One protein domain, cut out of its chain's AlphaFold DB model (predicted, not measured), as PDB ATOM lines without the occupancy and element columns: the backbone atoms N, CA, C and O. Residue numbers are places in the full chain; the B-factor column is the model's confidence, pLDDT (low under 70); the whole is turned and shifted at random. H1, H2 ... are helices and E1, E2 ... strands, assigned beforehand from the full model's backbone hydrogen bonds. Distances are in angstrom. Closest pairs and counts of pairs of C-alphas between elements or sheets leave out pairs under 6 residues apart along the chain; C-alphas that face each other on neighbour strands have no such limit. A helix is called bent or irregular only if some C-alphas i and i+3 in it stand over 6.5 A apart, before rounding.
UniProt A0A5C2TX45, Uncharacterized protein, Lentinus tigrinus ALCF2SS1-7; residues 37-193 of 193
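AT A GLANCE: This is residues 37 to 193 of the 193 residues of an uncharacterized protein of Lentinus tigrinus ALCF2SS1-7 (UniProt A0A5C2TX45). One nine-stranded sheet, strongly twisted and curled like part of a barrel, has two long helices, H2 and H3, side by side over one face of its large leaf, while the hairpin E1 and E2 folds back over the other face with E4 as the hinge. The short pair E6 and E9 lies at one side, and little H1 and a long loop, residues 78 to 98, lie at the outside. The 157 printed residues include named elements in the order E1 E2 E3 E4 H1 E5 H2 E6 E7 E8 E9 H3 E10 E11, and the class is mixed, helices and strands. The large sheet runs E2 E1 E4 E3 E7 E8 E11 E10 E5, antiparallel throughout. The whole is compact and rounded, with a radius of gyration of the C-alphas of 13.9 A and spans of 38 by 34 by 33 A.

IN THESE COORDINATES: The large sheet holds E2, residues 46 to 49; E1, 37 to 43, 19.1 A long from C-alpha 37 at (-8.863, 17.417, -7.909); E4, 65 to 70; E3, 56 to 60; E7, 130 to 135; E8, 138 to 144, 19.3 A; E11, 182 to 188, 19.3 A, ending with C-alpha 188 at (4.244, 28.255, 5.226); E10, 171 to 177, 19.5 A; and E5, 99 to 104. E6, residues 125 to 127, and E9, 149 to 151, form a second sheet. The helices are H1, residues 74 to 77; H2, 107 to 121, 20.9 A; and H3, 153 to 167, 20.7 A.

HOW THE PARTS SIT: The sheet is a folded sheet, one bent back on itself: E2 and E1 face E3 E7 E8 E11 E10 E5. In the hairpin E7 and E8, N 133 and O 140 are 2.8 A apart, within hydrogen-bond range; between E8 and E11, N 141 and O 185 are 2.9 A apart. E1 pairs with E4 over residues 37 to 39, where N 38 and O 66 are 2.9 A apart, and with E2 over 40 to 43, where N 41 and O 48 are 2.8 A apart. H2 is on the sheet at a height of 7.5 A, over E7 and, only just, E8, with 3 C-alphas falling on E8. H3 is on the same face at 8.5 A, over E10. H2 and H3 touch at a shallow tilt of 25 degrees, opposite ways, the closest C-alphas being those of Gln 118 and Ser 153, 4.8 A apart. H1 is not on the sheet but touches H2, with the C-alphas of Gln 76 and Gly 119 closest at 4.5 A. Between E6 and E9, N 149 and O 127 are 3.0 A apart. In H2 and H3 every O i to N i+4 pair is within hydrogen-bond range; H1 is too short for one, and its 1 O i to N i+3 pair is within range.

THE WHOLE: The farthest C-alphas, those of Gly 52 and Asp 92, are 41.5 A apart. The printed part has no cut. The link H1 to E5, 21 residues, is long. Residues 191 to 192 pair antiparallel with residues 46 to 47 of E2. The mean pLDDT of the printed part is 90.4; residues 82 to 86 and 88 to 93 are under 70.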
ATOM      1  N   TYR A  37      -9.806  17.986  -8.870       97.38
ATOM      2  CA  TYR A  37      -8.863  17.417  -7.909       97.38
ATOM      3  C   TYR A  37      -7.437  17.771  -8.335       97.38
ATOM      4  O   TYR A  37      -7.097  17.660  -9.513       97.38
ATOM      5  N   LEU A  38      -6.618  18.225  -7.390       97.50
ATOM      6  CA  LEU A  38      -5.224  18.608  -7.602       97.50
ATOM      7  C   LEU A  38      -4.308  17.782  -6.704       97.50
ATOM      8  O   LEU A  38      -4.681  17.426  -5.586       97.50
ATOM      9  N   ALA A  39      -3.119  17.466  -7.213       97.38
ATOM     10  CA  ALA A  39      -2.136  16.676  -6.491       97.38
ATOM     11  C   ALA A  39      -1.574  17.443  -5.283       97.38
ATOM     12  O   ALA A  39      -1.339  18.654  -5.344       97.38
ATOM     13  N   ILE A  40      -1.317  16.707  -4.207       97.38
ATOM     14  CA  ILE A  40      -0.618  17.182  -3.012       97.38
ATOM     15  C   ILE A  40       0.612  16.313  -2.746       97.38
ATOM     16  O   ILE A  40       0.671  15.155  -3.160       97.38
ATOM     17  N   SER A  41       1.575  16.859  -2.012       96.06
ATOM     18  CA  SER A  41       2.591  16.064  -1.328       96.06
ATOM     19  C   SER A  41       2.174  15.834   0.121       96.06
ATOM     20  O   SER A  41       1.641  16.738   0.771       96.06
ATOM     21  N   LYS A  42       2.467  14.637   0.633       93.75
ATOM     22  CA  LYS A  42       2.501  14.332   2.063       93.75
ATOM     23  C   LYS A  42       3.906  13.871   2.425       93.75
ATOM     24  O   LYS A  42       4.428  12.937   1.820       93.75
ATOM     25  N   THR A  43       4.555  14.528   3.377       92.69
ATOM     26  CA  THR A  43       5.908  14.167   3.830       92.69
ATOM     27  C   THR A  43       6.049  14.498   5.309       92.69
ATOM     28  O   THR A  43       5.838  15.643   5.693       92.69
ATOM     29  N   ASN A  44       6.411  13.506   6.132       90.81
ATOM     30  CA  ASN A  44       6.484  13.630   7.597       90.81
ATOM     31  C   ASN A  44       5.204  14.259   8.188       90.81
ATOM     32  O   ASN A  44       5.275  15.247   8.915       90.81
ATOM     33  N   ASP A  45       4.047  13.741   7.768       89.69
ATOM     34  CA  ASP A  45       2.696  14.192   8.144       89.69
ATOM     35  C   ASP A  45       2.360  15.660   7.806       89.69
ATOM     36  O   ASP A  45       1.315  16.182   8.190       89.69
ATOM     37  N   ARG A  46       3.198  16.324   6.998       94.94
ATOM     38  CA  ARG A  46       2.929  17.663   6.462       94.94
ATOM     39  C   ARG A  46       2.370  17.598   5.051       94.94
ATOM     40  O   ARG A  46       2.883  16.861   4.206       94.94
ATOM     41  N   ILE A  47       1.342  18.402   4.803       96.69
ATOM     42  CA  ILE A  47       0.637  18.531   3.529       96.69
ATOM     43  C   ILE A  47       1.134  19.787   2.806       96.69
ATOM     44  O   ILE A  47       1.213  20.863   3.400       96.69
ATOM     45  N   SER A  48       1.422  19.671   1.511       97.25
ATOM     46  CA  SER A  48       1.613  20.818   0.616       97.25
ATOM     47  C   SER A  48       0.903  20.593  -0.715       97.25
ATOM     48  O   SER A  48       0.828  19.468  -1.209       97.25
ATOM     49  N   ALA A  49       0.420  21.662  -1.341       96.50
ATOM     50  CA  ALA A  49      -0.015  21.607  -2.731       96.50
ATOM     51  C   ALA A  49       1.189  21.346  -3.659       96.50
ATOM     52  O   ALA A  49       2.329  21.668  -3.312       96.50
ATOM     53  N   ALA A  50       0.951  20.761  -4.835       94.94
ATOM     54  CA  ALA A  50       1.984  20.638  -5.862       94.94
ATOM     55  C   ALA A  50       2.448  22.023  -6.363       94.94
ATOM     56  O   ALA A  50       1.678  22.989  -6.343       94.94
ATOM     57  N   GLU A  51       3.687  22.126  -6.845       92.19
ATOM     58  CA  GLU A  51       4.222  23.371  -7.411       92.19
ATOM     59  C   GLU A  51       3.333  23.889  -8.561       92.19
ATOM     60  O   GLU A  51       2.842  23.116  -9.384       92.19
ATOM     61  N   GLY A  52       3.083  25.201  -8.593       93.25
ATOM     62  CA  GLY A  52       2.183  25.826  -9.570       93.25
ATOM     63  C   GLY A  52       0.685  25.602  -9.318       93.25
ATOM     64  O   GLY A  52      -0.130  25.997 -10.153       93.25
ATOM     65  N   SER A  53       0.294  25.000  -8.188       96.69
ATOM     66  CA  SER A  53      -1.118  24.935  -7.785       96.69
ATOM     67  C   SER A  53      -1.704  26.346  -7.601       96.69
ATOM     68  O   SER A  53      -1.039  27.202  -7.018       96.69
ATOM     69  N   PRO A  54      -2.935  26.615  -8.079       97.81
ATOM     70  CA  PRO A  54      -3.563  27.927  -7.956       97.81
ATOM     71  C   PRO A  54      -3.861  28.290  -6.497       97.81
ATOM     72  O   PRO A  54      -4.117  27.416  -5.665       97.81
ATOM     73  N   ASN A  55      -3.898  29.589  -6.210       98.12
ATOM     74  CA  ASN A  55      -4.427  30.099  -4.950       98.12
ATOM     75  C   ASN A  55      -5.922  29.743  -4.817       98.12
ATOM     76  O   ASN A  55      -6.608  29.557  -5.820       98.12
ATOM     77  N   GLY A  56      -6.431  29.639  -3.590       97.94
ATOM     78  CA  GLY A  56      -7.834  29.304  -3.329       97.94
ATOM     79  C   GLY A  56      -8.038  28.210  -2.287       97.94
ATOM     80  O   GLY A  56      -7.091  27.765  -1.639       97.94
ATOM     81  N   LEU A  57      -9.292  27.779  -2.132       98.00
ATOM     82  CA  LEU A  57      -9.710  26.758  -1.175       98.00
ATOM     83  C   LEU A  57      -9.456  25.335  -1.687       98.00
ATOM     84  O   LEU A  57      -9.804  24.980  -2.817       98.00
ATOM     85  N   TYR A  58      -8.961  24.502  -0.778       98.06
ATOM     86  CA  TYR A  58      -8.748  23.074  -0.927       98.06
ATOM     87  C   TYR A  58      -9.334  22.301   0.264       98.06
ATOM     88  O   TYR A  58      -9.228  22.730   1.413       98.06
ATOM     89  N   MET A  59      -9.881  21.113   0.007       96.62
ATOM     90  CA  MET A  59     -10.175  20.101   1.031       96.62
ATOM     91  C   MET A  59      -9.478  18.795   0.672       96.62
ATOM     92  O   MET A  59      -9.483  18.376  -0.484       96.62
ATOM     93  N   LEU A  60      -8.884  18.126   1.652       95.06
ATOM     94  CA  LEU A  60      -8.216  16.847   1.459       95.06
ATOM     95  C   LEU A  60      -9.224  15.782   1.002       95.06
ATOM     96  O   LEU A  60     -10.213  15.525   1.682       95.06
ATOM     97  N   HIS A  61      -8.961  15.142  -0.140       94.19
ATOM     98  CA  HIS A  61      -9.821  14.084  -0.671       94.19
ATOM     99  C   HIS A  61      -9.247  12.689  -0.385       94.19
ATOM    100  O   HIS A  61      -9.980  11.779  -0.008       94.19
ATOM    101  N   ASN A  62      -7.933  12.524  -0.546       93.12
ATOM    102  CA  ASN A  62      -7.181  11.322  -0.184       93.12
ATOM    103  C   ASN A  62      -5.694  11.677   0.026       93.12
ATOM    104  O   ASN A  62      -5.319  12.844  -0.031       93.12
ATOM    105  N   ASP A  63      -4.826  10.687   0.241       91.44
ATOM    106  CA  ASP A  63      -3.404  10.924   0.545       91.44
ATOM    107  C   ASP A  63      -2.574  11.551  -0.584       91.44
ATOM    108  O   ASP A  63      -1.462  12.008  -0.337       91.44
ATOM    109  N   THR A  64      -3.111  11.600  -1.803       95.44
ATOM    110  CA  THR A  64      -2.418  12.103  -3.001       95.44
ATOM    111  C   THR A  64      -3.090  13.317  -3.636       95.44
ATOM    112  O   THR A  64      -2.462  13.998  -4.443       95.44
ATOM    113  N   HIS A  65      -4.353  13.601  -3.295       97.00
ATOM    114  CA  HIS A  65      -5.146  14.656  -3.924       97.00
ATOM    115  C   HIS A  65      -6.007  15.438  -2.928       97.00
ATOM    116  O   HIS A  65      -6.624  14.877  -2.017       97.00
ATOM    117  N   ALA A  66      -6.140  16.735  -3.194       97.44
ATOM    118  CA  ALA A  66      -7.130  17.616  -2.594       97.44
ATOM    119  C   ALA A  66      -8.157  18.070  -3.646       97.44
ATOM    120  O   ALA A  66      -7.829  18.310  -4.808       97.44
ATOM    121  N   ALA A  67      -9.411  18.182  -3.229       97.44
ATOM    122  CA  ALA A  67     -10.489  18.824  -3.964       97.44
ATOM    123  C   ALA A  67     -10.284  20.348  -3.931       97.44
ATOM    124  O   ALA A  67     -10.161  20.915  -2.851       97.44
ATOM    125  N   TYR A  68     -10.229  21.003  -5.091       97.62
ATOM    126  CA  TYR A  68     -10.053  22.452  -5.233       97.62
ATOM    127  C   TYR A  68     -11.379  23.132  -5.580       97.62
ATOM    128  O   TYR A  68     -12.065  22.704  -6.512       97.62
ATOM    129  N   TYR A  69     -11.709  24.213  -4.875       95.88
ATOM    130  CA  TYR A  69     -13.010  24.894  -4.962       95.88
ATOM    131  C   TYR A  69     -12.949  26.296  -5.583       95.88
ATOM    132  O   TYR A  69     -13.991  26.850  -5.922       95.88
ATOM    133  N   GLY A  70     -11.749  26.849  -5.788       95.31
ATOM    134  CA  GLY A  70     -11.562  28.198  -6.329       95.31
ATOM    135  C   GLY A  70     -11.072  29.217  -5.301       95.31
ATOM    136  O   GLY A  70     -10.979  28.941  -4.104       95.31
ATOM    137  N   GLU A  71     -10.764  30.416  -5.786       95.81
ATOM    138  CA  GLU A  71     -10.533  31.586  -4.938       95.81
ATOM    139  C   GLU A  71     -11.832  32.029  -4.244       95.81
ATOM    140  O   GLU A  71     -12.938  31.683  -4.663       95.81
ATOM    141  N   VAL A  72     -11.695  32.780  -3.153       92.31
ATOM    142  CA  VAL A  72     -12.826  33.367  -2.424       92.31
ATOM    143  C   VAL A  72     -13.518  34.451  -3.268       92.31
ATOM    144  O   VAL A  72     -12.860  35.293  -3.880       92.31
ATOM    145  N   SER A  73     -14.851  34.453  -3.317       89.50
ATOM    146  CA  SER A  73     -15.615  35.497  -4.014       89.50
ATOM    147  C   SER A  73     -15.737  36.783  -3.184       89.50
ATOM    148  O   SER A  73     -15.568  36.774  -1.964       89.50
ATOM    149  N   ALA A  74     -16.103  37.900  -3.823       86.88
ATOM    150  CA  ALA A  74     -16.379  39.157  -3.117       86.88
ATOM    151  C   ALA A  74     -17.514  39.017  -2.078       86.88
ATOM    152  O   ALA A  74     -17.403  39.539  -0.970       86.88
ATOM    153  N   ASP A  75     -18.563  38.252  -2.401       84.69
ATOM    154  CA  ASP A  75     -19.675  37.972  -1.482       84.69
ATOM    155  C   ASP A  75     -19.238  37.091  -0.302       84.69
ATOM    156  O   ASP A  75     -19.746  37.236   0.808       84.69
ATOM    157  N   GLN A  76     -18.284  36.179  -0.518       87.69
ATOM    158  CA  GLN A  76     -17.693  35.364   0.547       87.69
ATOM    159  C   GLN A  76     -16.771  36.200   1.445       87.69
ATOM    160  O   GLN A  76     -16.834  36.088   2.668       87.69
ATOM    161  N   LEU A  77     -15.972  37.105   0.870       87.38
ATOM    162  CA  LEU A  77     -15.140  38.047   1.629       87.38
ATOM    163  C   LEU A  77     -15.955  38.990   2.525       87.38
ATOM    164  O   LEU A  77     -15.430  39.451   3.534       87.38
ATOM    165  N   ALA A  78     -17.237  39.231   2.237       85.00
ATOM    166  CA  ALA A  78     -18.117  39.993   3.129       85.00
ATOM    167  C   ALA A  78     -18.347  39.314   4.499       85.00
ATOM    168  O   ALA A  78     -18.718  39.991   5.457       85.00
ATOM    169  N   PHE A  79     -18.099  38.003   4.617       82.50
ATOM    170  CA  PHE A  79     -18.091  37.290   5.899       82.50
ATOM    171  C   PHE A  79     -16.732  37.335   6.609       82.50
ATOM    172  O   PHE A  79     -16.651  36.915   7.765       82.50
ATOM    173  N   ALA A  80     -15.667  37.797   5.949       83.38
ATOM    174  CA  ALA A  80     -14.333  37.860   6.530       83.38
ATOM    175  C   ALA A  80     -14.154  39.113   7.407       83.38
ATOM    176  O   ALA A  80     -14.718  40.175   7.148       83.38
ATOM    177  N   THR A  81     -13.353  39.006   8.466       77.44
ATOM    178  CA  THR A  81     -13.039  40.125   9.360       77.44
ATOM    179  C   THR A  81     -11.712  40.751   8.929       77.44
ATOM    180  O   THR A  81     -10.685  40.070   8.983       77.44
ATOM    181  N   PRO A  82     -11.665  42.050   8.562       69.25
ATOM    182  CA  PRO A  82     -10.442  42.663   8.041       69.25
ATOM    183  C   PRO A  82      -9.247  42.639   9.004       69.25
ATOM    184  O   PRO A  82      -8.105  42.717   8.562       69.25
ATOM    185  N   SER A  83      -9.493  42.547  10.316       68.12
ATOM    186  CA  SER A  83      -8.455  42.537  11.347       68.12
ATOM    187  C   SER A  83      -8.780  41.545  12.463       68.12
ATOM    188  O   SER A  83      -9.758  41.707  13.196       68.12
ATOM    189  N   SER A  84      -7.897  40.559  12.603       67.81
ATOM    190  CA  SER A  84      -7.803  39.570  13.681       67.81
ATOM    191  C   SER A  84      -7.871  40.178  15.085       67.81
ATOM    192  O   SER A  84      -8.637  39.740  15.937       67.81
ATOM    193  N   LEU A  85      -7.091  41.233  15.329       61.97
ATOM    194  CA  LEU A  85      -6.896  41.829  16.653       61.97
ATOM    195  C   LEU A  85      -8.186  42.402  17.261       61.97
ATOM    196  O   LEU A  85      -8.273  42.534  18.482       61.97
ATOM    197  N   ASN A  86      -9.185  42.694  16.421       63.47
ATOM    198  CA  ASN A  86     -10.489  43.225  16.815       63.47
ATOM    199  C   ASN A  86     -11.562  42.139  17.026       63.47
ATOM    200  O   ASN A  86     -12.688  42.467  17.401       63.47
ATOM    201  N   VAL A  87     -11.247  40.860  16.793       71.12
ATOM    202  CA  VAL A  87     -12.183  39.752  17.024       71.12
ATOM    203  C   VAL A  87     -12.376  39.565  18.531       71.12
ATOM    204  O   VAL A  87     -11.418  39.361  19.286       71.12
ATOM    205  N   ALA A  88     -13.631  39.651  18.978       60.44
ATOM    206  CA  ALA A  88     -14.002  39.419  20.370       60.44
ATOM    207  C   ALA A  88     -13.647  37.986  20.802       60.44
ATOM    208  O   ALA A  88     -13.665  37.058  19.995       60.44
ATOM    209  N   ARG A  89     -13.332  37.790  22.088       56.62
ATOM    210  CA  ARG A  89     -13.054  36.448  22.620       56.62
ATOM    211  C   ARG A  89     -14.284  35.556  22.435       56.62
ATOM    212  O   ARG A  89     -15.368  35.916  22.889       56.62
ATOM    213  N   SER A  90     -14.085  34.397  21.810       54.72
ATOM    214  CA  SER A  90     -15.046  33.295  21.872       54.72
ATOM    215  C   SER A  90     -15.211  32.853  23.344       54.72
ATOM    216  O   SER A  90     -14.238  32.966  24.100       54.72
ATOM    217  N   PRO A  91     -16.417  32.444  23.790       50.19
ATOM    218  CA  PRO A  91     -16.690  32.085  25.186       50.19
ATOM    219  C   PRO A  91     -15.921  30.839  25.671       50.19
ATOM    220  O   PRO A  91     -15.184  30.215  24.913       50.19
ATOM    221  N   ASP A  92     -16.124  30.500  26.949       52.41
ATOM    222  CA  ASP A  92     -15.339  29.620  27.845       52.41
ATOM    223  C   ASP A  92     -14.790  28.276  27.302       52.41
ATOM    224  O   ASP A  92     -13.926  27.674  27.937       52.41
ATOM    225  N   GLU A  93     -15.239  27.792  26.142       54.69
ATOM    226  CA  GLU A  93     -14.692  26.607  25.463       54.69
ATOM    227  C   GLU A  93     -13.412  26.889  24.654       54.69
ATOM    228  O   GLU A  93     -12.702  25.953  24.278       54.69
ATOM    229  N   PHE A  94     -13.105  28.160  24.379       72.56
ATOM    230  CA  PHE A  94     -11.977  28.590  23.554       72.56
ATOM    231  C   PHE A  94     -10.807  29.093  24.420       72.56
ATOM    232  O   PHE A  94     -10.699  30.279  24.740       72.56
ATOM    233  N   THR A  95      -9.911  28.187  24.819       71.56
ATOM    234  CA  THR A  95      -8.836  28.497  25.783       71.56
ATOM    235  C   THR A  95      -7.698  29.367  25.242       71.56
ATOM    236  O   THR A  95      -6.954  29.914  26.051       71.56
ATOM    237  N   CYS A  96      -7.570  29.528  23.918       83.50
ATOM    238  CA  CYS A  96      -6.565  30.368  23.259       83.50
ATOM    239  C   CYS A  96      -5.125  30.124  23.759       83.50
ATOM    240  O   CYS A  96      -4.522  30.980  24.417       83.50
ATOM    241  N   VAL A  97      -4.565  28.951  23.443       88.94
ATOM    242  CA  VAL A  97      -3.194  28.567  23.827       88.94
ATOM    243  C   VAL A  97      -2.464  28.057  22.580       88.94
ATOM    244  O   VAL A  97      -2.290  26.848  22.407       88.94
ATOM    245  N   PRO A  98      -2.057  28.968  21.678       92.69
ATOM    246  CA  PRO A  98      -1.567  28.586  20.372       92.69
ATOM    247  C   PRO A  98      -0.115  28.114  20.440       92.69
ATOM    248  O   PRO A  98       0.686  28.572  21.258       92.69
ATOM    249  N   SER A  99       0.246  27.230  19.516       95.75
ATOM    250  CA  SER A  99       1.635  26.891  19.221       95.75
ATOM    251  C   SER A  99       2.184  27.849  18.167       95.75
ATOM    252  O   SER A  99       1.593  28.009  17.102       95.75
ATOM    253  N   CYS A 100       3.330  28.464  18.455       95.88
ATOM    254  CA  CYS A 100       4.028  29.376  17.551       95.88
ATOM    255  C   CYS A 100       5.275  28.686  16.981       95.88
ATOM    256  O   CYS A 100       6.123  28.228  17.747       95.88
ATOM    257  N   ASN A 101       5.413  28.603  15.653       94.56
ATOM    258  CA  ASN A 101       6.427  27.745  15.014       94.56
ATOM    259  C   ASN A 101       7.725  28.470  14.597       94.56
ATOM    260  O   ASN A 101       8.614  27.865  13.998       94.56
ATOM    261  N   GLY A 102       7.841  29.770  14.883       94.19
ATOM    262  CA  GLY A 102       9.013  30.588  14.556       94.19
ATOM    263  C   GLY A 102       9.067  31.109  13.112       94.19
ATOM    264  O   GLY A 102       9.589  32.206  12.896       94.19
ATOM    265  N   GLN A 103       8.507  30.375  12.142       94.88
ATOM    266  CA  GLN A 103       8.555  30.708  10.713       94.88
ATOM    267  C   GLN A 103       7.934  32.084  10.439       94.88
ATOM    268  O   GLN A 103       6.997  32.474  11.129       94.88
ATOM    269  N   GLN A 104       8.422  32.809   9.429       96.44
ATOM    270  CA  GLN A 104       7.934  34.149   9.069       96.44
ATOM    271  C   GLN A 104       7.427  34.194   7.623       96.44
ATOM    272  O   GLN A 104       7.990  33.528   6.755       96.44
ATOM    273  N   HIS A 105       6.420  35.028   7.362       97.25
ATOM    274  CA  HIS A 105       5.951  35.373   6.018       97.25
ATOM    275  C   HIS A 105       5.466  36.831   5.954       97.25
ATOM    276  O   HIS A 105       5.413  37.529   6.969       97.25
ATOM    277  N   SER A 106       5.097  37.307   4.759       97.31
ATOM    278  CA  SER A 106       4.427  38.603   4.621       97.31
ATOM    279  C   SER A 106       3.076  38.605   5.339       97.31
ATOM    280  O   SER A 106       2.231  37.745   5.080       97.31
ATOM    281  N   ALA A 107       2.835  39.630   6.161       95.06
ATOM    282  CA  ALA A 107       1.542  39.853   6.809       95.06
ATOM    283  C   ALA A 107       0.386  40.008   5.800       95.06
ATOM    284  O   ALA A 107      -0.735  39.616   6.106       95.06
ATOM    285  N   SER A 108       0.639  40.533   4.590       96.25
ATOM    286  CA  SER A 108      -0.399  40.682   3.553       96.25
ATOM    287  C   SER A 108      -0.848  39.342   2.971       96.25
ATOM    288  O   SER A 108      -2.036  39.143   2.720       96.25
ATOM    289  N   ASP A 109       0.097  38.422   2.762       97.56
ATOM    290  CA  ASP A 109      -0.189  37.084   2.237       97.56
ATOM    291  C   ASP A 109      -0.893  36.237   3.301       97.56
ATOM    292  O   ASP A 109      -1.864  35.551   2.994       97.56
ATOM    293  N   ILE A 110      -0.453  36.355   4.563       97.00
ATOM    294  CA  ILE A 110      -1.115  35.764   5.733       97.00
ATOM    295  C   ILE A 110      -2.567  36.226   5.818       97.00
ATOM    296  O   ILE A 110      -3.477  35.402   5.754       97.00
ATOM    297  N   GLN A 111      -2.785  37.540   5.872       95.38
ATOM    298  CA  GLN A 111      -4.114  38.134   5.977       95.38
ATOM    299  C   GLN A 111      -5.024  37.705   4.814       95.38
ATOM    300  O   GLN A 111      -6.210  37.458   5.020       95.38
ATOM    301  N   THR A 112      -4.476  37.582   3.601       96.12
ATOM    302  CA  THR A 112      -5.229  37.158   2.411       96.12
ATOM    303  C   THR A 112      -5.587  35.670   2.457       96.12
ATOM    304  O   THR A 112      -6.713  35.309   2.117       96.12
ATOM    305  N   ALA A 113      -4.679  34.801   2.914       97.62
ATOM    306  CA  ALA A 113      -4.970  33.381   3.113       97.62
ATOM    307  C   ALA A 113      -6.059  33.177   4.182       97.62
ATOM    308  O   ALA A 113      -7.016  32.431   3.965       97.62
ATOM    309  N   GLU A 114      -5.942  33.877   5.313       96.50
ATOM    310  CA  GLU A 114      -6.884  33.793   6.433       96.50
ATOM    311  C   GLU A 114      -8.270  34.314   6.055       96.50
ATOM    312  O   GLU A 114      -9.260  33.614   6.259       96.50
ATOM    313  N   GLN A 115      -8.361  35.497   5.438       95.00
ATOM    314  CA  GLN A 115      -9.635  36.037   4.948       95.00
ATOM    315  C   GLN A 115     -10.241  35.163   3.845       95.00
ATOM    316  O   GLN A 115     -11.462  35.016   3.786       95.00
ATOM    317  N   GLY A 116      -9.401  34.536   3.014       95.94
ATOM    318  CA  GLY A 116      -9.812  33.528   2.044       95.94
ATOM    319  C   GLY A 116     -10.532  32.360   2.708       95.94
ATOM    320  O   GLY A 116     -11.702  32.111   2.414       95.94
ATOM    321  N   LEU A 117      -9.875  31.676   3.650       96.56
ATOM    322  CA  LEU A 117     -10.482  30.551   4.366       96.56
ATOM    323  C   LEU A 117     -11.712  30.984   5.186       96.56
ATOM    324  O   LEU A 117     -12.741  30.309   5.171       96.56
ATOM    325  N   GLN A 118     -11.643  32.137   5.850       94.69
ATOM    326  CA  GLN A 118     -12.740  32.683   6.644       94.69
ATOM    327  C   GLN A 118     -13.992  32.976   5.803       94.69
ATOM    328  O   GLN A 118     -15.104  32.631   6.210       94.69
ATOM    329  N   GLY A 119     -13.821  33.594   4.630       92.44
ATOM    330  CA  GLY A 119     -14.920  33.884   3.712       92.44
ATOM    331  C   GLY A 119     -15.568  32.614   3.158       92.44
ATOM    332  O   GLY A 119     -16.785  32.568   2.970       92.44
ATOM    333  N   TRP A 120     -14.779  31.552   2.974       93.62
ATOM    334  CA  TRP A 120     -15.288  30.224   2.637       93.62
ATOM    335  C   TRP A 120     -16.069  29.565   3.781       93.62
ATOM    336  O   TRP A 120     -17.109  28.967   3.507       93.62
ATOM    337  N   PHE A 121     -15.639  29.703   5.042       91.81
ATOM    338  CA  PHE A 121     -16.432  29.239   6.189       91.81
ATOM    339  C   PHE A 121     -17.774  29.973   6.293       91.81
ATOM    340  O   PHE A 121     -18.803  29.335   6.514       91.81
ATOM    341  N   GLY A 122     -17.787  31.298   6.112       86.44
ATOM    342  CA  GLY A 122     -19.016  32.095   6.080       86.44
ATOM    343  C   GLY A 122     -19.929  31.826   7.283       86.44
ATOM    344  O   GLY A 122     -19.494  31.889   8.434       86.44
ATOM    345  N   GLY A 123     -21.193  31.490   7.021       77.44
ATOM    346  CA  GLY A 123     -22.150  31.060   8.050       77.44
ATOM    347  C   GLY A 123     -22.101  29.565   8.422       77.44
ATOM    348  O   GLY A 123     -22.796  29.151   9.349       77.44
ATOM    349  N   GLY A 124     -21.301  28.759   7.719       85.38
ATOM    350  CA  GLY A 124     -21.154  27.321   7.939       85.38
ATOM    351  C   GLY A 124     -20.687  26.580   6.681       85.38
ATOM    352  O   GLY A 124     -21.437  26.465   5.710       85.38
ATOM    353  N   LEU A 125     -19.478  26.020   6.731       90.25
ATOM    354  CA  LEU A 125     -18.935  25.095   5.729       90.25
ATOM    355  C   LEU A 125     -18.520  23.795   6.422       90.25
ATOM    356  O   LEU A 125     -17.906  23.837   7.488       90.25
ATOM    357  N   SER A 126     -18.843  22.652   5.819       91.75
ATOM    358  CA  SER A 126     -18.518  21.328   6.360       91.75
ATOM    359  C   SER A 126     -17.341  20.692   5.619       91.75
ATOM    360  O   SER A 126     -17.265  20.778   4.396       91.75
ATOM    361  N   TRP A 127     -16.447  20.017   6.344       92.31
ATOM    362  CA  TRP A 127     -15.325  19.256   5.770       92.31
ATOM    363  C   TRP A 127     -14.976  18.037   6.633       92.31
ATOM    364  O   TRP A 127     -15.515  17.845   7.727       92.31
ATOM    365  N   ARG A 128     -14.053  17.215   6.126       92.38
ATOM    366  CA  ARG A 128     -13.427  16.089   6.829       92.38
ATOM    367  C   ARG A 128     -11.923  16.081   6.590       92.38
ATOM    368  O   ARG A 128     -11.479  16.460   5.510       92.38
ATOM    369  N   GLY A 129     -11.150  15.641   7.580       93.31
ATOM    370  CA  GLY A 129      -9.686  15.684   7.513       93.31
ATOM    371  C   GLY A 129      -9.164  17.124   7.440       93.31
ATOM    372  O   GLY A 129      -9.440  17.929   8.323       93.31
ATOM    373  N   SER A 130      -8.412  17.472   6.399       95.62
ATOM    374  CA  SER A 130      -7.769  18.790   6.290       95.62
ATOM    375  C   SER A 130      -8.494  19.716   5.312       95.62
ATOM    376  O   SER A 130      -8.833  19.310   4.202       95.62
ATOM    377  N   ILE A 131      -8.660  20.981   5.688       97.44
ATOM    378  CA  ILE A 131      -9.111  22.081   4.827       97.44
ATOM    379  C   ILE A 131      -8.035  23.168   4.824       97.44
ATOM    380  O   ILE A 131      -7.449  23.442   5.869       97.44
ATOM    381  N   TYR A 132      -7.748  23.781   3.678       98.31
ATOM    382  CA  TYR A 132      -6.808  24.900   3.614       98.31
ATOM    383  C   TYR A 132      -7.122  25.879   2.488       98.31
ATOM    384  O   TYR A 132      -7.589  25.492   1.421       98.31
ATOM    385  N   TYR A 133      -6.816  27.153   2.709       98.38
ATOM    386  CA  TYR A 133      -6.734  28.164   1.669       98.38
ATOM    387  C   TYR A 133      -5.261  28.463   1.388       98.38
ATOM    388  O   TYR A 133      -4.511  28.842   2.291       98.38
ATOM    389  N   LEU A 134      -4.852  28.263   0.137       98.62
ATOM    390  CA  LEU A 134      -3.505  28.551  -0.342       98.62
ATOM    391  C   LEU A 134      -3.450  29.976  -0.898       98.62
ATOM    392  O   LEU A 134      -4.241  30.329  -1.775       98.62
ATOM    393  N   TYR A 135      -2.488  30.771  -0.435       98.25
ATOM    394  CA  TYR A 135      -2.131  32.042  -1.060       98.25
ATOM    395  C   TYR A 135      -0.626  32.297  -0.947       98.25
ATOM    396  O   TYR A 135      -0.107  32.397   0.161       98.25
ATOM    397  N   ASN A 136       0.089  32.390  -2.074       96.62
ATOM    398  CA  ASN A 136       1.532  32.693  -2.113       96.62
ATOM    399  C   ASN A 136       2.369  31.834  -1.133       96.62
ATOM    400  O   ASN A 136       3.167  32.354  -0.359       96.62
ATOM    401  N   SER A 137       2.167  30.511  -1.142       96.44
ATOM    402  CA  SER A 137       2.786  29.540  -0.214       96.44
ATOM    403  C   SER A 137       2.387  29.647   1.268       96.44
ATOM    404  O   SER A 137       2.865  28.840   2.069       96.44
ATOM    405  N   VAL A 138       1.485  30.557   1.645       98.25
ATOM    406  CA  VAL A 138       0.797  30.520   2.942       98.25
ATOM    407  C   VAL A 138      -0.379  29.554   2.872       98.25
ATOM    408  O   VAL A 138      -1.195  29.619   1.953       98.25
ATOM    409  N   TYR A 139      -0.477  28.691   3.878       98.44
ATOM    410  CA  TYR A 139      -1.601  27.798   4.107       98.44
ATOM    411  C   TYR A 139      -2.337  28.289   5.345       98.44
ATOM    412  O   TYR A 139      -1.886  28.038   6.458       98.44
ATOM    413  N   ALA A 140      -3.456  28.983   5.162       98.19
ATOM    414  CA  ALA A 140      -4.463  29.137   6.208       98.19
ATOM    415  C   ALA A 140      -5.241  27.818   6.282       98.19
ATOM    416  O   ALA A 140      -5.702  27.358   5.241       98.19
ATOM    417  N   PHE A 141      -5.358  27.167   7.443       97.94
ATOM    418  CA  PHE A 141      -5.853  25.783   7.502       97.94
ATOM    419  C   PHE A 141      -6.758  25.458   8.695       97.94
ATOM    420  O   PHE A 141      -6.784  26.160   9.708       97.94
ATOM    421  N   GLY A 142      -7.473  24.339   8.550       96.81
ATOM    422  CA  GLY A 142      -8.204  23.637   9.597       96.81
ATOM    423  C   GLY A 142      -7.994  22.118   9.518       96.81
ATOM    424  O   GLY A 142      -7.938  21.546   8.429       96.81
ATOM    425  N   CYS A 143      -7.909  21.457  10.670       95.75
ATOM    426  CA  CYS A 143      -7.724  20.010  10.805       95.75
ATOM    427  C   CYS A 143      -8.862  19.407  11.635       95.75
ATOM    428  O   CYS A 143      -9.050  19.794  12.784       95.75
ATOM    429  N   ASP A 144      -9.615  18.469  11.064       94.38
ATOM    430  CA  ASP A 144     -10.699  17.720  11.706       94.38
ATOM    431  C   ASP A 144     -10.189  16.413  12.333       94.38
ATOM    432  O   ASP A 144      -9.766  15.497  11.628       94.38
ATOM    433  N   TYR A 145     -10.332  16.304  13.655       90.31
ATOM    434  CA  TYR A 145     -10.107  15.081  14.440       90.31
ATOM    435  C   TYR A 145     -11.421  14.534  15.044       90.31
ATOM    436  O   TYR A 145     -11.420  13.665  15.920       90.31
ATOM    437  N   GLY A 146     -12.564  15.080  14.618       86.69
ATOM    438  CA  GLY A 146     -13.914  14.770  15.089       86.69
ATOM    439  C   GLY A 146     -14.669  13.738  14.245       86.69
ATOM    440  O   GLY A 146     -15.645  13.173  14.743       86.69
ATOM    441  N   ASN A 147     -14.177  13.414  13.043       85.81
ATOM    442  CA  ASN A 147     -14.858  12.668  11.964       85.81
ATOM    443  C   ASN A 147     -15.898  13.506  11.195       85.81
ATOM    444  O   ASN A 147     -16.895  12.985  10.676       85.81
ATOM    445  N   GLY A 148     -15.648  14.805  11.090       88.06
ATOM    446  CA  GLY A 148     -16.462  15.779  10.382       88.06
ATOM    447  C   GLY A 148     -16.628  17.033  11.218       88.06
ATOM    448  O   GLY A 148     -17.050  16.958  12.370       88.06
ATOM    449  N   GLN A 149     -16.340  18.178  10.610       88.31
ATOM    450  CA  GLN A 149     -16.521  19.488  11.222       88.31
ATOM    451  C   GLN A 149     -17.504  20.329  10.420       88.31
ATOM    452  O   GLN A 149     -17.739  20.089   9.235       88.31
ATOM    453  N   THR A 150     -18.082  21.329  11.076       89.81
ATOM    454  CA  THR A 150     -18.725  22.464  10.411       89.81
ATOM    455  C   THR A 150     -18.274  23.727  11.115       89.81
ATOM    456  O   THR A 150     -18.561  23.917  12.293       89.81
ATOM    457  N   GLY A 151     -17.533  24.554  10.393       84.50
ATOM    458  CA  GLY A 151     -16.864  25.742  10.908       84.50
ATOM    459  C   GLY A 151     -17.497  26.999  10.343       84.50
ATOM    460  O   GLY A 151     -17.914  27.029   9.181       84.50
ATOM    461  N   LYS A 152     -17.575  28.031  11.180       87.56
ATOM    462  CA  LYS A 152     -18.080  29.354  10.813       87.56
ATOM    463  C   LYS A 152     -16.932  30.349  10.732       87.56
ATOM    464  O   LYS A 152     -15.892  30.175  11.367       87.56
ATOM    465  N   SER A 153     -17.163  31.439  10.006       88.88
ATOM    466  CA  SER A 153     -16.245  32.581   9.934       88.88
ATOM    467  C   SER A 153     -15.809  33.051  11.330       88.88
ATOM    468  O   SER A 153     -14.619  33.264  11.550       88.88
ATOM    469  N   SER A 154     -16.740  33.142  12.290       85.44
ATOM    470  CA  SER A 154     -16.476  33.550  13.680       85.44
ATOM    471  C   SER A 154     -15.471  32.658  14.406       85.44
ATOM    472  O   SER A 154     -14.648  33.145  15.180       85.44
ATOM    473  N   ASP A 155     -15.547  31.356  14.158       86.06
ATOM    474  CA  ASP A 155     -14.849  30.337  14.937       86.06
ATOM    475  C   ASP A 155     -13.385  30.279  14.491       86.06
ATOM    476  O   ASP A 155     -12.463  30.303  15.308       86.06
ATOM    477  N   TYR A 156     -13.177  30.331  13.171       90.62
ATOM    478  CA  TYR A 156     -11.859  30.508  12.578       90.62
ATOM    479  C   TYR A 156     -11.255  31.881  12.914       90.62
ATOM    480  O   TYR A 156     -10.068  31.964  13.229       90.62
ATOM    481  N   ALA A 157     -12.069  32.945  12.938       90.38
ATOM    482  CA  ALA A 157     -11.634  34.285  13.332       90.38
ATOM    483  C   ALA A 157     -11.092  34.347  14.755       90.38
ATOM    484  O   ALA A 157     -10.045  34.951  14.984       90.38
ATOM    485  N   ALA A 158     -11.767  33.701  15.709       87.94
ATOM    486  CA  ALA A 158     -11.275  33.601  17.077       87.94
ATOM    487  C   ALA A 158      -9.919  32.872  17.135       87.94
ATOM    488  O   ALA A 158      -9.018  33.317  17.852       87.94
ATOM    489  N   ALA A 159      -9.751  31.812  16.336       89.31
ATOM    490  CA  ALA A 159      -8.514  31.042  16.257       89.31
ATOM    491  C   ALA A 159      -7.335  31.845  15.687       89.31
ATOM    492  O   ALA A 159      -6.330  32.004  16.380       89.31
ATOM    493  N   TYR A 160      -7.439  32.428  14.486       89.81
ATOM    494  CA  TYR A 160      -6.313  33.201  13.941       89.81
ATOM    495  C   TYR A 160      -6.056  34.502  14.724       89.81
ATOM    496  O   TYR A 160      -4.906  34.905  14.884       89.81
ATOM    497  N   ALA A 161      -7.081  35.102  15.347       90.56
ATOM    498  CA  ALA A 161      -6.903  36.190  16.316       90.56
ATOM    499  C   ALA A 161      -6.167  35.768  17.594       90.56
ATOM    500  O   ALA A 161      -5.492  36.588  18.224       90.56
ATOM    501  N   CYS A 162      -6.290  34.505  18.002       90.56
ATOM    502  CA  CYS A 162      -5.486  33.953  19.078       90.56
ATOM    503  C   CYS A 162      -4.019  33.791  18.658       90.56
ATOM    504  O   CYS A 162      -3.131  34.240  19.388       90.56
ATOM    505  N   VAL A 163      -3.766  33.220  17.474       93.06
ATOM    506  CA  VAL A 163      -2.409  33.072  16.922       93.06
ATOM    507  C   VAL A 163      -1.743  34.445  16.767       93.06
ATOM    508  O   VAL A 163      -0.648  34.647  17.279       93.06
ATOM    509  N   ASP A 164      -2.422  35.438  16.188       92.44
ATOM    510  CA  ASP A 164      -1.889  36.801  16.023       92.44
ATOM    511  C   ASP A 164      -1.498  37.483  17.329       92.44
ATOM    512  O   ASP A 164      -0.476  38.165  17.388       92.44
ATOM    513  N   ARG A 165      -2.292  37.301  18.386       90.19
ATOM    514  CA  ARG A 165      -2.045  37.948  19.679       90.19
ATOM    515  C   ARG A 165      -0.823  37.381  20.406       90.19
ATOM    516  O   ARG A 165      -0.219  38.102  21.194       90.19
ATOM    517  N   ASN A 166      -0.490  36.110  20.172       92.44
ATOM    518  CA  ASN A 166       0.551  35.388  20.908       92.44
ATOM    519  C   ASN A 166       1.825  35.150  20.074       92.44
ATOM    520  O   ASN A 166       2.926  35.275  20.602       92.44
ATOM    521  N   CYS A 167       1.679  34.844  18.783       93.31
ATOM    522  CA  CYS A 167       2.772  34.580  17.841       93.31
ATOM    523  C   CYS A 167       3.136  35.816  16.991       93.31
ATOM    524  O   CYS A 167       4.251  35.926  16.484       93.31
ATOM    525  N   GLY A 168       2.208  36.768  16.835       92.50
ATOM    526  CA  GLY A 168       2.355  37.919  15.941       92.50
ATOM    527  C   GLY A 168       1.888  37.634  14.508       92.50
ATOM    528  O   GLY A 168       1.969  36.512  14.008       92.50
ATOM    529  N   ASN A 169       1.421  38.679  13.823       92.50
ATOM    530  CA  ASN A 169       0.778  38.610  12.501       92.50
ATOM    531  C   ASN A 169       1.722  38.343  11.308       92.50
ATOM    532  O   ASN A 169       1.273  38.321  10.165       92.50
ATOM    533  N   THR A 170       3.020  38.143  11.549       95.50
ATOM    534  CA  THR A 170       3.998  37.691  10.540       95.50
ATOM    535  C   THR A 170       4.435  36.240  10.740       95.50
ATOM    536  O   THR A 170       5.111  35.689   9.874       95.50
ATOM    537  N   GLN A 171       4.083  35.614  11.871       96.19
ATOM    538  CA  GLN A 171       4.603  34.309  12.282       96.19
ATOM    539  C   GLN A 171       3.617  33.166  12.017       96.19
ATOM    540  O   GLN A 171       2.410  33.359  12.141       96.19
ATOM    541  N   GLY A 172       4.120  31.971  11.695       96.25
ATOM    542  CA  GLY A 172       3.320  30.743  11.613       96.25
ATOM    543  C   GLY A 172       2.899  30.210  12.990       96.25
ATOM    544  O   GLY A 172       3.652  30.284  13.966       96.25
ATOM    545  N   GLY A 173       1.695  29.651  13.079       96.56
ATOM    546  CA  GLY A 173       1.157  29.103  14.321       96.56
ATOM    547  C   GLY A 173      -0.296  28.645  14.216       96.56
ATOM    548  O   GLY A 173      -0.985  28.926  13.233       96.56
ATOM    549  N   TRP A 174      -0.755  27.916  15.230       95.25
ATOM    550  CA  TRP A 174      -2.077  27.286  15.269       95.25
ATOM    551  C   TRP A 174      -2.611  27.161  16.697       95.25
ATOM    552  O   TRP A 174      -1.834  27.084  17.644       95.25
ATOM    553  N   ASP A 175      -3.932  27.106  16.848       92.56
ATOM    554  CA  ASP A 175      -4.628  26.849  18.112       92.56
ATOM    555  C   ASP A 175      -5.453  25.556  17.996       92.56
ATOM    556  O   ASP A 175      -6.155  25.338  17.002       92.56
ATOM    557  N   SER A 176      -5.342  24.680  18.998       92.06
ATOM    558  CA  SER A 176      -5.970  23.351  19.012       92.06
ATOM    559  C   SER A 176      -7.122  23.318  20.011       92.06
ATOM    560  O   SER A 176      -6.934  23.209  21.224       92.06
ATOM    561  N   ILE A 177      -8.342  23.391  19.487       89.38
ATOM    562  CA  ILE A 177      -9.577  23.505  20.258       89.38
ATOM    563  C   ILE A 177     -10.087  22.090  20.562       89.38
ATOM    564  O   ILE A 177     -10.931  21.529  19.861       89.38
ATOM    565  N   ASN A 178      -9.519  21.473  21.603       87.94
ATOM    566  CA  ASN A 178      -9.732  20.054  21.932       87.94
ATOM    567  C   ASN A 178     -11.203  19.676  22.191       87.94
ATOM    568  O   ASN A 178     -11.618  18.572  21.841       87.94
ATOM    569  N   SER A 179     -11.995  20.585  22.768       85.19
ATOM    570  CA  SER A 179     -13.448  20.441  22.965       85.19
ATOM    571  C   SER A 179     -14.186  20.231  21.640       85.19
ATOM    572  O   SER A 179     -15.066  19.376  21.542       85.19
ATOM    573  N   TRP A 180     -13.783  20.973  20.610       86.69
ATOM    574  CA  TRP A 180     -14.354  20.924  19.266       86.69
ATOM    575  C   TRP A 180     -13.664  19.889  18.368       86.69
ATOM    576  O   TRP A 180     -14.195  19.560  17.315       86.69
ATOM    577  N   LYS A 181     -12.517  19.330  18.783       92.00
ATOM    578  CA  LYS A 181     -11.676  18.394  18.005       92.00
ATOM    579  C   LYS A 181     -11.222  18.982  16.665       92.00
ATOM    580  O   LYS A 181     -11.240  18.301  15.635       92.00
ATOM    581  N   VAL A 182     -10.828  20.252  16.693       92.88
ATOM    582  CA  VAL A 182     -10.329  20.983  15.528       92.88
ATOM    583  C   VAL A 182      -9.049  21.743  15.876       92.88
ATOM    584  O   VAL A 182      -8.947  22.322  16.956       92.88
ATOM    585  N   THR A 183      -8.084  21.758  14.961       94.31
ATOM    586  CA  THR A 183      -6.972  22.725  14.978       94.31
ATOM    587  C   THR A 183      -7.208  23.727  13.861       94.31
ATOM    588  O   THR A 183      -7.570  23.321  12.761       94.31
ATOM    589  N   TYR A 184      -6.975  25.011  14.116       95.44
ATOM    590  CA  TYR A 184      -6.962  26.053  13.089       95.44
ATOM    591  C   TYR A 184      -5.664  26.847  13.169       95.44
ATOM    592  O   TYR A 184      -5.156  27.096  14.264       95.44
ATOM    593  N   GLY A 185      -5.151  27.311  12.035       95.56
ATOM    594  CA  GLY A 185      -3.955  28.141  12.044       95.56
ATOM    595  C   GLY A 185      -3.467  28.554  10.670       95.56
ATOM    596  O   GLY A 185      -4.228  28.590   9.697       95.56
ATOM    597  N   ARG A 186      -2.169  28.855  10.627       97.25
ATOM    598  CA  ARG A 186      -1.408  29.166   9.421       97.25
ATOM    599  C   ARG A 186       0.018  28.618   9.486       97.25
ATOM    600  O   ARG A 186       0.700  28.753  10.501       97.25
ATOM    601  N   GLU A 187       0.489  28.046   8.387       97.50
ATOM    602  CA  GLU A 187       1.884  27.629   8.203       97.50
ATOM    603  C   GLU A 187       2.341  27.896   6.758       97.50
ATOM    604  O   GLU A 187       1.526  28.220   5.888       97.50
ATOM    605  N   PHE A 188       3.649  27.814   6.494       97.12
ATOM    606  CA  PHE A 188       4.244  28.255   5.226       97.12
ATOM    607  C   PHE A 188       4.956  27.107   4.498       97.12
ATOM    608  O   PHE A 188       5.666  26.301   5.101       97.12
ATOM    609  N   GLY A 189       4.751  27.012   3.182       96.19
ATOM    610  CA  GLY A 189       5.272  25.951   2.304       96.19
ATOM    611  C   GLY A 189       4.571  24.594   2.466       96.19
ATOM    612  O   GLY A 189       4.281  23.932   1.473       96.19
ATOM    613  N   SER A 190       4.245  24.209   3.699       96.56
ATOM    614  CA  SER A 190       3.428  23.045   4.068       96.56
ATOM    615  C   SER A 190       2.779  23.282   5.434       96.56
ATOM    616  O   SER A 190       3.286  24.102   6.200       96.56
ATOM    617  N   PHE A 191       1.731  22.533   5.779       96.44
ATOM    618  CA  PHE A 191       1.081  22.578   7.097       96.44
ATOM    619  C   PHE A 191       0.888  21.174   7.688       96.44
ATOM    620  O   PHE A 191       0.831  20.195   6.941       96.44
ATOM    621  N   GLY A 192       0.830  21.064   9.016       92.69
ATOM    622  CA  GLY A 192       0.558  19.809   9.727       92.69
ATOM    623  C   GLY A 192      -0.897  19.669  10.183       92.69
ATOM    624  O   GLY A 192      -1.485  20.634  10.670       92.69
ATOM    625  N   CYS A 193      -1.435  18.451  10.073       88.06
ATOM    626  CA  CYS A 193      -2.644  17.995  10.760       88.06
ATOM    627  C   CYS A 193      -2.356  16.665  11.458       88.06
ATOM    628  O   CYS A 193      -2.768  16.558  12.634       88.06
TER     629      CYS A 193